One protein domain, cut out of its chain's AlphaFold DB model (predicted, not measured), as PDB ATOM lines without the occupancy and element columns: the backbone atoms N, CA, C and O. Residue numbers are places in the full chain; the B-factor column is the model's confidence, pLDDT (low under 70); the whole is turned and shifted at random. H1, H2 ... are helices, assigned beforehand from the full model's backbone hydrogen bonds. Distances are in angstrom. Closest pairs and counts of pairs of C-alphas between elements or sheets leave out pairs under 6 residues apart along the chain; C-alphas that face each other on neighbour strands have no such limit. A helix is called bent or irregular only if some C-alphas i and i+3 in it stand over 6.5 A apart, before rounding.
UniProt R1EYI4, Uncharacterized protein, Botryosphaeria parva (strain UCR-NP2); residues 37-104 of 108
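AT A GLANCE: This is residues 37 to 104 of the 108 residues of an uncharacterized protein of Botryosphaeria parva (strain UCR-NP2) (UniProt R1EYI4). Six short helices, mostly crossed, make a small compact cluster: the hairpin of H3 and H4 forms one side, and H5 and H6, joined as a V, form the opposite side. H1 and H2 lie at one end, together with the long link between them, residues 43 to 53. The printed part has 68 residues, with H1 to H6 in that order along the chain and no named strand; the class is all helix. The radius of gyration of the C-alphas is 10.4 A, and the spans are 29 by 21 by 20 A.

HOW THE PARTS SIT: H1, residues 37 to 42, touches H3, residues 60 to 68, about perpendicular at 79 degrees; their closest C-alphas, Leu 39 and Ala 60, are 6.0 A apart. H3 and H4, residues 72 to 77, form a helical hairpin at a shallow tilt of 18 degrees, opposite ways, closest at the C-alphas of Gly 66 and Val 75, 4.9 A. The hub is H5, residues 82 to 92, which touches H4 only at the corner, closest at the C-alphas of Leu 76 and Gly 82, 4.5 A. H2, residues 54 to 58, only just touches H5, with 3 pairs of C-alphas within 8 A, the closest Val 56 and Leu 86 at 6.7 A. H5 touches H6, residues 94 to 102, at a steep tilt of 50 degrees, opposite ways; the closest C-alphas, Ala 90 and Glu 97, are 4.4 A apart. H3 and H5 are apart. Every O i to N i+4 pair is within hydrogen-bond range in H1, H2, H3, H4 and H6; in H5 3 of 7 are, beside 6 of 8 O i to N i+3 pairs.

IN THESE COORDINATES: H1 begins at C-alpha 37, (12.946, 10.215, -8.571). H3 is 12.0 A long, H5 16.5 A and H6 11.9 A. H5 is irregular: C-alphas 88 and 91 are 7.2 A apart. H6 ends at C-alpha 102, (-5.371, 20.478, -15.216).

THE WHOLE: The two C-alphas farthest apart, Asp 46 and Thr 69, are 29.5 A apart. The printed part has no cut. The link from H1 to H2 is long; the other four are tight. Residues 37 to 52 and 80 to 81 are under pLDDT 70.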
ATOM      1  N   ALA A  37      11.947  10.632  -7.596       65.81
ATOM      2  CA  ALA A  37      12.946  10.215  -8.571       65.81
ATOM      3  C   ALA A  37      12.532  10.581 -10.005       65.81
ATOM      4  O   ALA A  37      13.339  11.148 -10.733       65.81
ATOM      5  N   GLN A  38      11.278  10.336 -10.403       67.69
ATOM      6  CA  GLN A  38      10.782  10.692 -11.740       67.69
ATOM      7  C   GLN A  38      10.804  12.203 -11.989       67.69
ATOM      8  O   GLN A  38      11.181  12.628 -13.076       67.69
ATOM      9  N   LEU A  39      10.468  13.010 -10.978       66.94
ATOM     10  CA  LEU A  39      10.554  14.474 -11.051       66.94
ATOM     11  C   LEU A  39      12.005  14.942 -11.249       66.94
ATOM     12  O   LEU A  39      12.280  15.787 -12.098       66.94
ATOM     13  N   VAL A  40      12.939  14.356 -10.495       67.31
ATOM     14  CA  VAL A  40      14.374  14.669 -10.573       67.31
ATOM     15  C   VAL A  40      14.965  14.209 -11.908       67.31
ATOM     16  O   VAL A  40      15.771  14.922 -12.493       67.31
ATOM     17  N   PHE A  41      14.577  13.044 -12.427       67.62
ATOM     18  CA  PHE A  41      15.023  12.562 -13.739       67.62
ATOM     19  C   PHE A  41      14.476  13.411 -14.885       67.62
ATOM     20  O   PHE A  41      15.222  13.740 -15.804       67.62
ATOM     21  N   ALA A  42      13.206  13.807 -14.821       65.88
ATOM     22  CA  ALA A  42      12.598  14.657 -15.837       65.88
ATOM     23  C   ALA A  42      13.261  16.049 -15.873       65.88
ATOM     24  O   ALA A  42      13.615  16.547 -16.938       65.88
ATOM     25  N   ALA A  43      13.582  16.613 -14.707       63.75
ATOM     26  CA  ALA A  43      14.304  17.881 -14.605       63.75
ATOM     27  C   ALA A  43      15.802  17.810 -14.976       63.75
ATOM     28  O   ALA A  43      16.475  18.837 -14.968       63.75
ATOM     29  N   GLN A  44      16.334  16.621 -15.269       63.19
ATOM     30  CA  GLN A  44      17.690  16.419 -15.792       63.19
ATOM     31  C   GLN A  44      17.711  16.197 -17.312       63.19
ATOM     32  O   GLN A  44      18.792  16.074 -17.884       63.19
ATOM     33  N   ALA A  45      16.548  16.118 -17.970       59.66
ATOM     34  CA  ALA A  45      16.468  15.991 -19.422       59.66
ATOM     35  C   ALA A  45      16.957  17.280 -20.113       59.66
ATOM     36  O   ALA A  45      16.711  18.373 -19.604       59.66
ATOM     37  N   ASP A  46      17.626  17.107 -21.262       49.41
ATOM     38  CA  ASP A  46      18.522  18.011 -22.023       49.41
ATOM     39  C   ASP A  46      18.240  19.533 -22.056       49.41
ATOM     40  O   ASP A  46      19.162  20.302 -22.309       49.41
ATOM     41  N   ASP A  47      17.026  19.997 -21.760       54.75
ATOM     42  CA  ASP A  47      16.637  21.415 -21.838       54.75
ATOM     43  C   ASP A  47      16.314  22.055 -20.479       54.75
ATOM     44  O   ASP A  47      16.174  23.275 -20.360       54.75
ATOM     45  N   CYS A  48      16.218  21.257 -19.413       64.19
ATOM     46  CA  CYS A  48      15.897  21.796 -18.106       64.19
ATOM     47  C   CYS A  48      17.158  22.179 -17.345       64.19
ATOM     48  O   CYS A  48      17.879  21.342 -16.799       64.19
ATOM     49  N   SER A  49      17.435  23.479 -17.273       64.69
ATOM     50  CA  SER A  49      18.536  23.967 -16.452       64.69
ATOM     51  C   SER A  49      18.257  23.626 -14.984       64.69
ATOM     52  O   SER A  49      17.436  24.273 -14.332       64.69
ATOM     53  N   ILE A  50      18.964  22.621 -14.451       63.88
ATOM     54  CA  ILE A  50      18.857  22.158 -13.056       63.88
ATOM     55  C   ILE A  50      18.970  23.330 -12.081       63.88
ATOM     56  O   ILE A  50      18.292  23.339 -11.068       63.88
ATOM     57  N   LEU A  51      19.771  24.349 -12.398       65.44
ATOM     58  CA  LEU A  51      19.899  25.571 -11.599       65.44
ATOM     59  C   LEU A  51      18.623  26.423 -11.592       65.44
ATOM     60  O   LEU A  51      18.279  26.991 -10.559       65.44
ATOM     61  N   SER A  52      17.907  26.489 -12.715       67.12
ATOM     62  CA  SER A  52      16.631  27.211 -12.819       67.12
ATOM     63  C   SER A  52      15.486  26.453 -12.146       67.12
ATOM     64  O   SER A  52      14.575  27.081 -11.614       67.12
ATOM     65  N   CYS A  53      15.569  25.120 -12.100       74.12
ATOM     66  CA  CYS A  53      14.575  24.252 -11.469       74.12
ATOM     67  C   CYS A  53      15.038  23.639 -10.147       74.12
ATOM     68  O   CYS A  53      14.361  22.769  -9.605       74.12
ATOM     69  N   ALA A  54      16.145  24.118  -9.575       72.94
ATOM     70  CA  ALA A  54      16.765  23.525  -8.391       72.94
ATOM     71  C   ALA A  54      15.799  23.499  -7.207       72.94
ATOM     72  O   ALA A  54      15.751  22.519  -6.474       72.94
ATOM     73  N   ALA A  55      14.986  24.548  -7.059       72.12
ATOM     74  CA  ALA A  55      13.954  24.616  -6.032       72.12
ATOM     75  C   ALA A  55      12.837  23.582  -6.258       72.12
ATOM     76  O   ALA A  55      12.363  22.979  -5.306       72.12
ATOM     77  N   VAL A  56      12.450  23.327  -7.511       75.56
ATOM     78  CA  VAL A  56      11.440  22.317  -7.873       75.56
ATOM     79  C   VAL A  56      11.983  20.905  -7.644       75.56
ATOM     80  O   VAL A  56      11.288  20.055  -7.098       75.56
ATOM     81  N   ILE A  57      13.249  20.672  -7.988       75.94
ATOM     82  CA  ILE A  57      13.945  19.394  -7.796       75.94
ATOM     83  C   ILE A  57      14.176  19.119  -6.304       75.94
ATOM     84  O   ILE A  57      13.886  18.024  -5.828       75.94
ATOM     85  N   ALA A  58      14.651  20.109  -5.542       75.94
ATOM     86  CA  ALA A  58      14.847  19.995  -4.096       75.94
ATOM     87  C   ALA A  58      13.523  19.728  -3.365       75.94
ATOM     88  O   ALA A  58      13.483  18.984  -2.385       75.94
ATOM     89  N   SER A  59      12.432  20.280  -3.892       81.56
ATOM     90  CA  SER A  59      11.081  20.082  -3.383       81.56
ATOM     91  C   SER A  59      10.317  18.961  -4.086       81.56
ATOM     92  O   SER A  59       9.122  18.811  -3.839       81.56
ATOM     93  N   ALA A  60      10.975  18.134  -4.907       76.56
ATOM     94  CA  ALA A  60      10.322  17.084  -5.685       76.56
ATOM     95  C   ALA A  60       9.516  16.122  -4.801       76.56
ATOM     96  O   ALA A  60       8.402  15.756  -5.151       76.56
ATOM     97  N   GLY A  61      10.027  15.761  -3.619       76.69
ATOM     98  CA  GLY A  61       9.287  14.918  -2.670       76.69
ATOM     99  C   GLY A  61       8.008  15.572  -2.141       76.69
ATOM    100  O   GLY A  61       6.982  14.911  -2.026       76.69
ATOM    101  N   CYS A  62       8.053  16.876  -1.873       80.81
ATOM    102  CA  CYS A  62       6.892  17.640  -1.426       80.81
ATOM    103  C   CYS A  62       5.864  17.796  -2.559       80.81
ATOM    104  O   CYS A  62       4.673  17.586  -2.351       80.81
ATOM    105  N   ILE A  63       6.330  18.091  -3.777       80.62
ATOM    106  CA  ILE A  63       5.485  18.219  -4.971       80.62
ATOM    107  C   ILE A  63       4.803  16.886  -5.280       80.62
ATOM    108  O   ILE A  63       3.592  16.855  -5.462       80.62
ATOM    109  N   ALA A  64       5.555  15.784  -5.275       77.31
ATOM    110  CA  ALA A  64       5.028  14.432  -5.429       77.31
ATOM    111  C   ALA A  64       3.919  14.129  -4.412       77.31
ATOM    112  O   ALA A  64       2.855  13.647  -4.794       77.31
ATOM    113  N   ALA A  65       4.143  14.458  -3.136       76.88
ATOM    114  CA  ALA A  65       3.144  14.270  -2.089       76.88
ATOM    115  C   ALA A  65       1.882  15.113  -2.333       76.88
ATOM    116  O   ALA A  65       0.780  14.584  -2.241       76.88
ATOM    117  N   GLY A  66       2.031  16.389  -2.703       79.25
ATOM    118  CA  GLY A  66       0.895  17.268  -2.999       79.25
ATOM    119  C   GLY A  66       0.119  16.867  -4.260       79.25
ATOM    120  O   GLY A  66      -1.103  16.989  -4.292       79.25
ATOM    121  N   ILE A  67       0.799  16.335  -5.282       79.12
ATOM    122  CA  ILE A  67       0.142  15.762  -6.467       79.12
ATOM    123  C   ILE A  67      -0.626  14.495  -6.072       79.12
ATOM    124  O   ILE A  67      -1.774  14.328  -6.479       79.12
ATOM    125  N   ALA A  68      -0.033  13.633  -5.240       77.88
ATOM    126  CA  ALA A  68      -0.676  12.410  -4.765       77.88
ATOM    127  C   ALA A  68      -1.927  12.685  -3.910       77.88
ATOM    128  O   ALA A  68      -2.878  11.906  -3.963       77.88
ATOM    129  N   THR A  69      -1.960  13.790  -3.155       79.31
ATOM    130  CA  THR A  69      -3.153  14.228  -2.406       79.31
ATOM    131  C   THR A  69      -4.089  15.134  -3.211       79.31
ATOM    132  O   THR A  69      -5.151  15.502  -2.714       79.31
ATOM    133  N   ALA A  70      -3.735  15.465  -4.459       76.62
ATOM    134  CA  ALA A  70      -4.438  16.416  -5.322       76.62
ATOM    135  C   ALA A  70      -4.642  17.814  -4.690       76.62
ATOM    136  O   ALA A  70      -5.563  18.548  -5.049       76.62
ATOM    137  N   GLU A  71      -3.763  18.214  -3.768       79.25
ATOM    138  CA  GLU A  71      -3.830  19.501  -3.081       79.25
ATOM    139  C   GLU A  71      -2.929  20.531  -3.761       79.25
ATOM    140  O   GLU A  71      -1.743  20.680  -3.459       79.25
ATOM    141  N   VAL A  72      -3.530  21.329  -4.641       80.69
ATOM    142  CA  VAL A  72      -2.901  22.504  -5.260       80.69
ATOM    143  C   VAL A  72      -2.134  23.393  -4.262       80.69
ATOM    144  O   VAL A  72      -0.958  23.668  -4.512       80.69
ATOM    145  N   PRO A  73      -2.711  23.833  -3.122       81.69
ATOM    146  CA  PRO A  73      -1.985  24.692  -2.185       81.69
ATOM    147  C   PRO A  73      -0.778  23.997  -1.541       81.69
ATOM    148  O   PRO A  73       0.210  24.673  -1.253       81.69
ATOM    149  N   ALA A  74      -0.814  22.671  -1.367       79.88
ATOM    150  CA  ALA A  74       0.339  21.915  -0.888       79.88
ATOM    151  C   ALA A  74       1.474  21.964  -1.921       79.88
ATOM    152  O   ALA A  74       2.600  22.309  -1.572       79.88
ATOM    153  N   VAL A  75       1.164  21.739  -3.204       79.19
ATOM    154  CA  VAL A  75       2.144  21.807  -4.302       79.19
ATOM    155  C   VAL A  75       2.745  23.209  -4.453       79.19
ATOM    156  O   VAL A  75       3.964  23.341  -4.571       79.19
ATOM    157  N   LEU A  76       1.930  24.271  -4.398       81.31
ATOM    158  CA  LEU A  76       2.440  25.650  -4.449       81.31
ATOM    159  C   LEU A  76       3.294  26.005  -3.225       81.31
ATOM    160  O   LEU A  76       4.242  26.777  -3.355       81.31
ATOM    161  N   GLY A  77       2.969  25.453  -2.053       81.31
ATOM    162  CA  GLY A  77       3.725  25.662  -0.818       81.31
ATOM    163  C   GLY A  77       5.096  24.985  -0.816       81.31
ATOM    164  O   GLY A  77       5.987  25.410  -0.083       81.31
ATOM    165  N   CYS A  78       5.296  23.972  -1.661       81.81
ATOM    166  CA  CYS A  78       6.559  23.248  -1.746       81.81
ATOM    167  C   CYS A  78       7.709  24.082  -2.328       81.81
ATOM    168  O   CYS A  78       8.869  23.780  -2.058       81.81
ATOM    169  N   VAL A  79       7.428  25.117  -3.128       81.81
ATOM    170  CA  VAL A  79       8.456  25.920  -3.809       81.81
ATOM    171  C   VAL A  79       8.337  27.386  -3.411       81.81
ATOM    172  O   VAL A  79       7.298  28.017  -3.591       81.81
ATOM    173  N   ALA A  80       9.441  27.966  -2.935       69.44
ATOM    174  CA  ALA A  80       9.541  29.401  -2.695       69.44
ATOM    175  C   ALA A  80       9.454  30.150  -4.041       69.44
ATOM    176  O   ALA A  80      10.412  30.200  -4.809       69.44
ATOM    177  N   GLY A  81       8.268  30.675  -4.354       69.50
ATOM    178  CA  GLY A  81       7.931  31.256  -5.660       69.50
ATOM    179  C   GLY A  81       6.642  30.702  -6.278       69.50
ATOM    180  O   GLY A  81       6.179  31.242  -7.283       69.50
ATOM    181  N   GLY A  82       6.047  29.671  -5.665       77.25
ATOM    182  CA  GLY A  82       4.717  29.165  -5.995       77.25
ATOM    183  C   GLY A  82       4.564  28.764  -7.461       77.25
ATOM    184  O   GLY A  82       5.487  28.234  -8.082       77.25
ATOM    185  N   ALA A  83       3.386  29.048  -8.024       76.94
ATOM    186  CA  ALA A  83       3.037  28.671  -9.391       76.94
ATOM    187  C   ALA A  83       4.033  29.198 -10.434       76.94
ATOM    188  O   ALA A  83       4.397  28.459 -11.335       76.94
ATOM    189  N   SER A  84       4.553  30.422 -10.309       78.19
ATOM    190  CA  SER A  84       5.437  30.999 -11.336       78.19
ATOM    191  C   SER A  84       6.772  30.263 -11.490       78.19
ATOM    192  O   SER A  84       7.293  30.177 -12.601       78.19
ATOM    193  N   GLN A  85       7.337  29.742 -10.397       77.62
ATOM    194  CA  GLN A  85       8.539  28.899 -10.459       77.62
ATOM    195  C   GLN A  85       8.206  27.496 -10.975       77.62
ATOM    196  O   GLN A  85       8.945  26.942 -11.783       77.62
ATOM    197  N   LEU A  86       7.058  26.953 -10.566       79.25
ATOM    198  CA  LEU A  86       6.575  25.657 -11.036       79.25
ATOM    199  C   LEU A  86       6.289  25.670 -12.548       79.25
ATOM    200  O   LEU A  86       6.737  24.764 -13.239       79.25
ATOM    201  N   CYS A  87       5.654  26.716 -13.091       80.94
ATOM    202  CA  CYS A  87       5.348  26.842 -14.522       80.94
ATOM    203  C   CYS A  87       6.595  26.910 -15.402       80.94
ATOM    204  O   CYS A  87       6.601  26.372 -16.502       80.94
ATOM    205  N   LYS A  88       7.669  27.549 -14.925       80.44
ATOM    206  CA  LYS A  88       8.941  27.604 -15.665       80.44
ATOM    207  C   LYS A  88       9.585  26.228 -15.823       80.44
ATOM    208  O   LYS A  88      10.309  26.008 -16.784       80.44
ATOM    209  N   CYS A  89       9.312  25.327 -14.883       78.44
ATOM    210  CA  CYS A  89       9.851  23.971 -14.841       78.44
ATOM    211  C   CYS A  89       8.842  22.901 -15.275       78.44
ATOM    212  O   CYS A  89       9.222  21.745 -15.441       78.44
ATOM    213  N   ALA A  90       7.575  23.277 -15.465       77.94
ATOM    214  CA  ALA A  90       6.509  22.421 -15.962       77.94
ATOM    215  C   ALA A  90       6.893  21.687 -17.258       77.94
ATOM    216  O   ALA A  90       6.861  20.461 -17.225       77.94
ATOM    217  N   PRO A  91       7.371  22.348 -18.336       76.88
ATOM    218  CA  PRO A  91       7.685  21.652 -19.592       76.88
ATOM    219  C   PRO A  91       8.796  20.599 -19.457       76.88
ATOM    220  O   PRO A  91       8.949  19.732 -20.312       76.88
ATOM    221  N   CYS A  92       9.576  20.647 -18.378       74.44
ATOM    222  CA  CYS A  92      10.596  19.648 -18.096       74.44
ATOM    223  C   CYS A  92      10.057  18.414 -17.377       74.44
ATOM    224  O   CYS A  92      10.710  17.376 -17.348       74.44
ATOM    225  N   ILE A  93       8.906  18.531 -16.724       76.75
ATOM    226  CA  ILE A  93       8.352  17.521 -15.838       76.75
ATOM    227  C   ILE A  93       6.899  17.293 -16.250       76.75
ATOM    228  O   ILE A  93       5.992  17.937 -15.731       76.75
ATOM    229  N   GLN A  94       6.675  16.321 -17.135       75.00
ATOM    230  CA  GLN A  94       5.352  16.047 -17.711       75.00
ATOM    231  C   GLN A  94       4.249  15.912 -16.645       75.00
ATOM    232  O   GLN A  94       3.199  16.522 -16.753       75.00
ATOM    233  N   SER A  95       4.507  15.180 -15.555       73.06
ATOM    234  CA  SER A  95       3.532  14.982 -14.468       73.06
ATOM    235  C   SER A  95       3.178  16.271 -13.725       73.06
ATOM    236  O   SER A  95       2.062  16.424 -13.232       73.06
ATOM    237  N   LEU A  96       4.140  17.187 -13.618       76.31
ATOM    238  CA  LEU A  96       3.934  18.493 -13.012       76.31
ATOM    239  C   LEU A  96       3.194  19.414 -13.988       76.31
ATOM    240  O   LEU A  96       2.280  20.115 -13.568       76.31
ATOM    241  N   GLU A  97       3.544  19.379 -15.273       80.62
ATOM    242  CA  GLU A  97       2.828  20.092 -16.331       80.62
ATOM    243  C   GLU A  97       1.360  19.682 -16.413       80.62
ATOM    244  O   GLU A  97       0.496  20.554 -16.378       80.62
ATOM    245  N   ASP A  98       1.069  18.381 -16.456       82.44
ATOM    246  CA  ASP A  98      -0.295  17.848 -16.466       82.44
ATOM    247  C   ASP A  98      -1.079  18.314 -15.235       82.44
ATOM    248  O   ASP A  98      -2.207  18.793 -15.353       82.44
ATOM    249  N   PHE A  99      -0.474  18.238 -14.045       81.56
ATOM    250  CA  PHE A  99      -1.119  18.698 -12.818       81.56
ATOM    251  C   PHE A  99      -1.393  20.209 -12.840       81.56
ATOM    252  O   PHE A  99      -2.488  20.647 -12.479       81.56
ATOM    253  N   LEU A 100      -0.422  21.017 -13.266       83.31
ATOM    254  CA  LEU A 100      -0.546  22.475 -13.300       83.31
ATOM    255  C   LEU A 100      -1.541  22.949 -14.369       83.31
ATOM    256  O   LEU A 100      -2.331  23.848 -14.077       83.31
ATOM    257  N   ASN A 101      -1.536  22.345 -15.560       85.50
ATOM    258  CA  ASN A 101      -2.495  22.634 -16.631       85.50
ATOM    259  C   ASN A 101      -3.913  22.198 -16.237       85.50
ATOM    260  O   ASN A 101      -4.858  22.971 -16.386       85.50
ATOM    261  N   SER A 102      -4.068  21.000 -15.662       84.06
ATOM    262  CA  SER A 102      -5.371  20.478 -15.216       84.06
ATOM    263  C   SER A 102      -6.011  21.348 -14.122       84.06
ATOM    264  O   SER A 102      -7.232  21.480 -14.058       84.06
ATOM    265  N   ASN A 103      -5.191  22.019 -13.306       80.75
ATOM    266  CA  ASN A 103      -5.644  22.968 -12.285       80.75
ATOM    267  C   ASN A 103      -5.646  24.443 -12.749       80.75
ATOM    268  O   ASN A 103      -5.918  25.330 -11.940       80.75
ATOM    269  N   GLY A 104      -5.341  24.729 -14.022       81.50
ATOM    270  CA  GLY A 104      -5.357  26.085 -14.590       81.50
ATOM    271  C   GLY A 104      -4.305  27.045 -14.015       81.50
ATOM    272  O   GLY A 104      -4.490  28.260 -14.059       81.50
TER     273      GLY A 104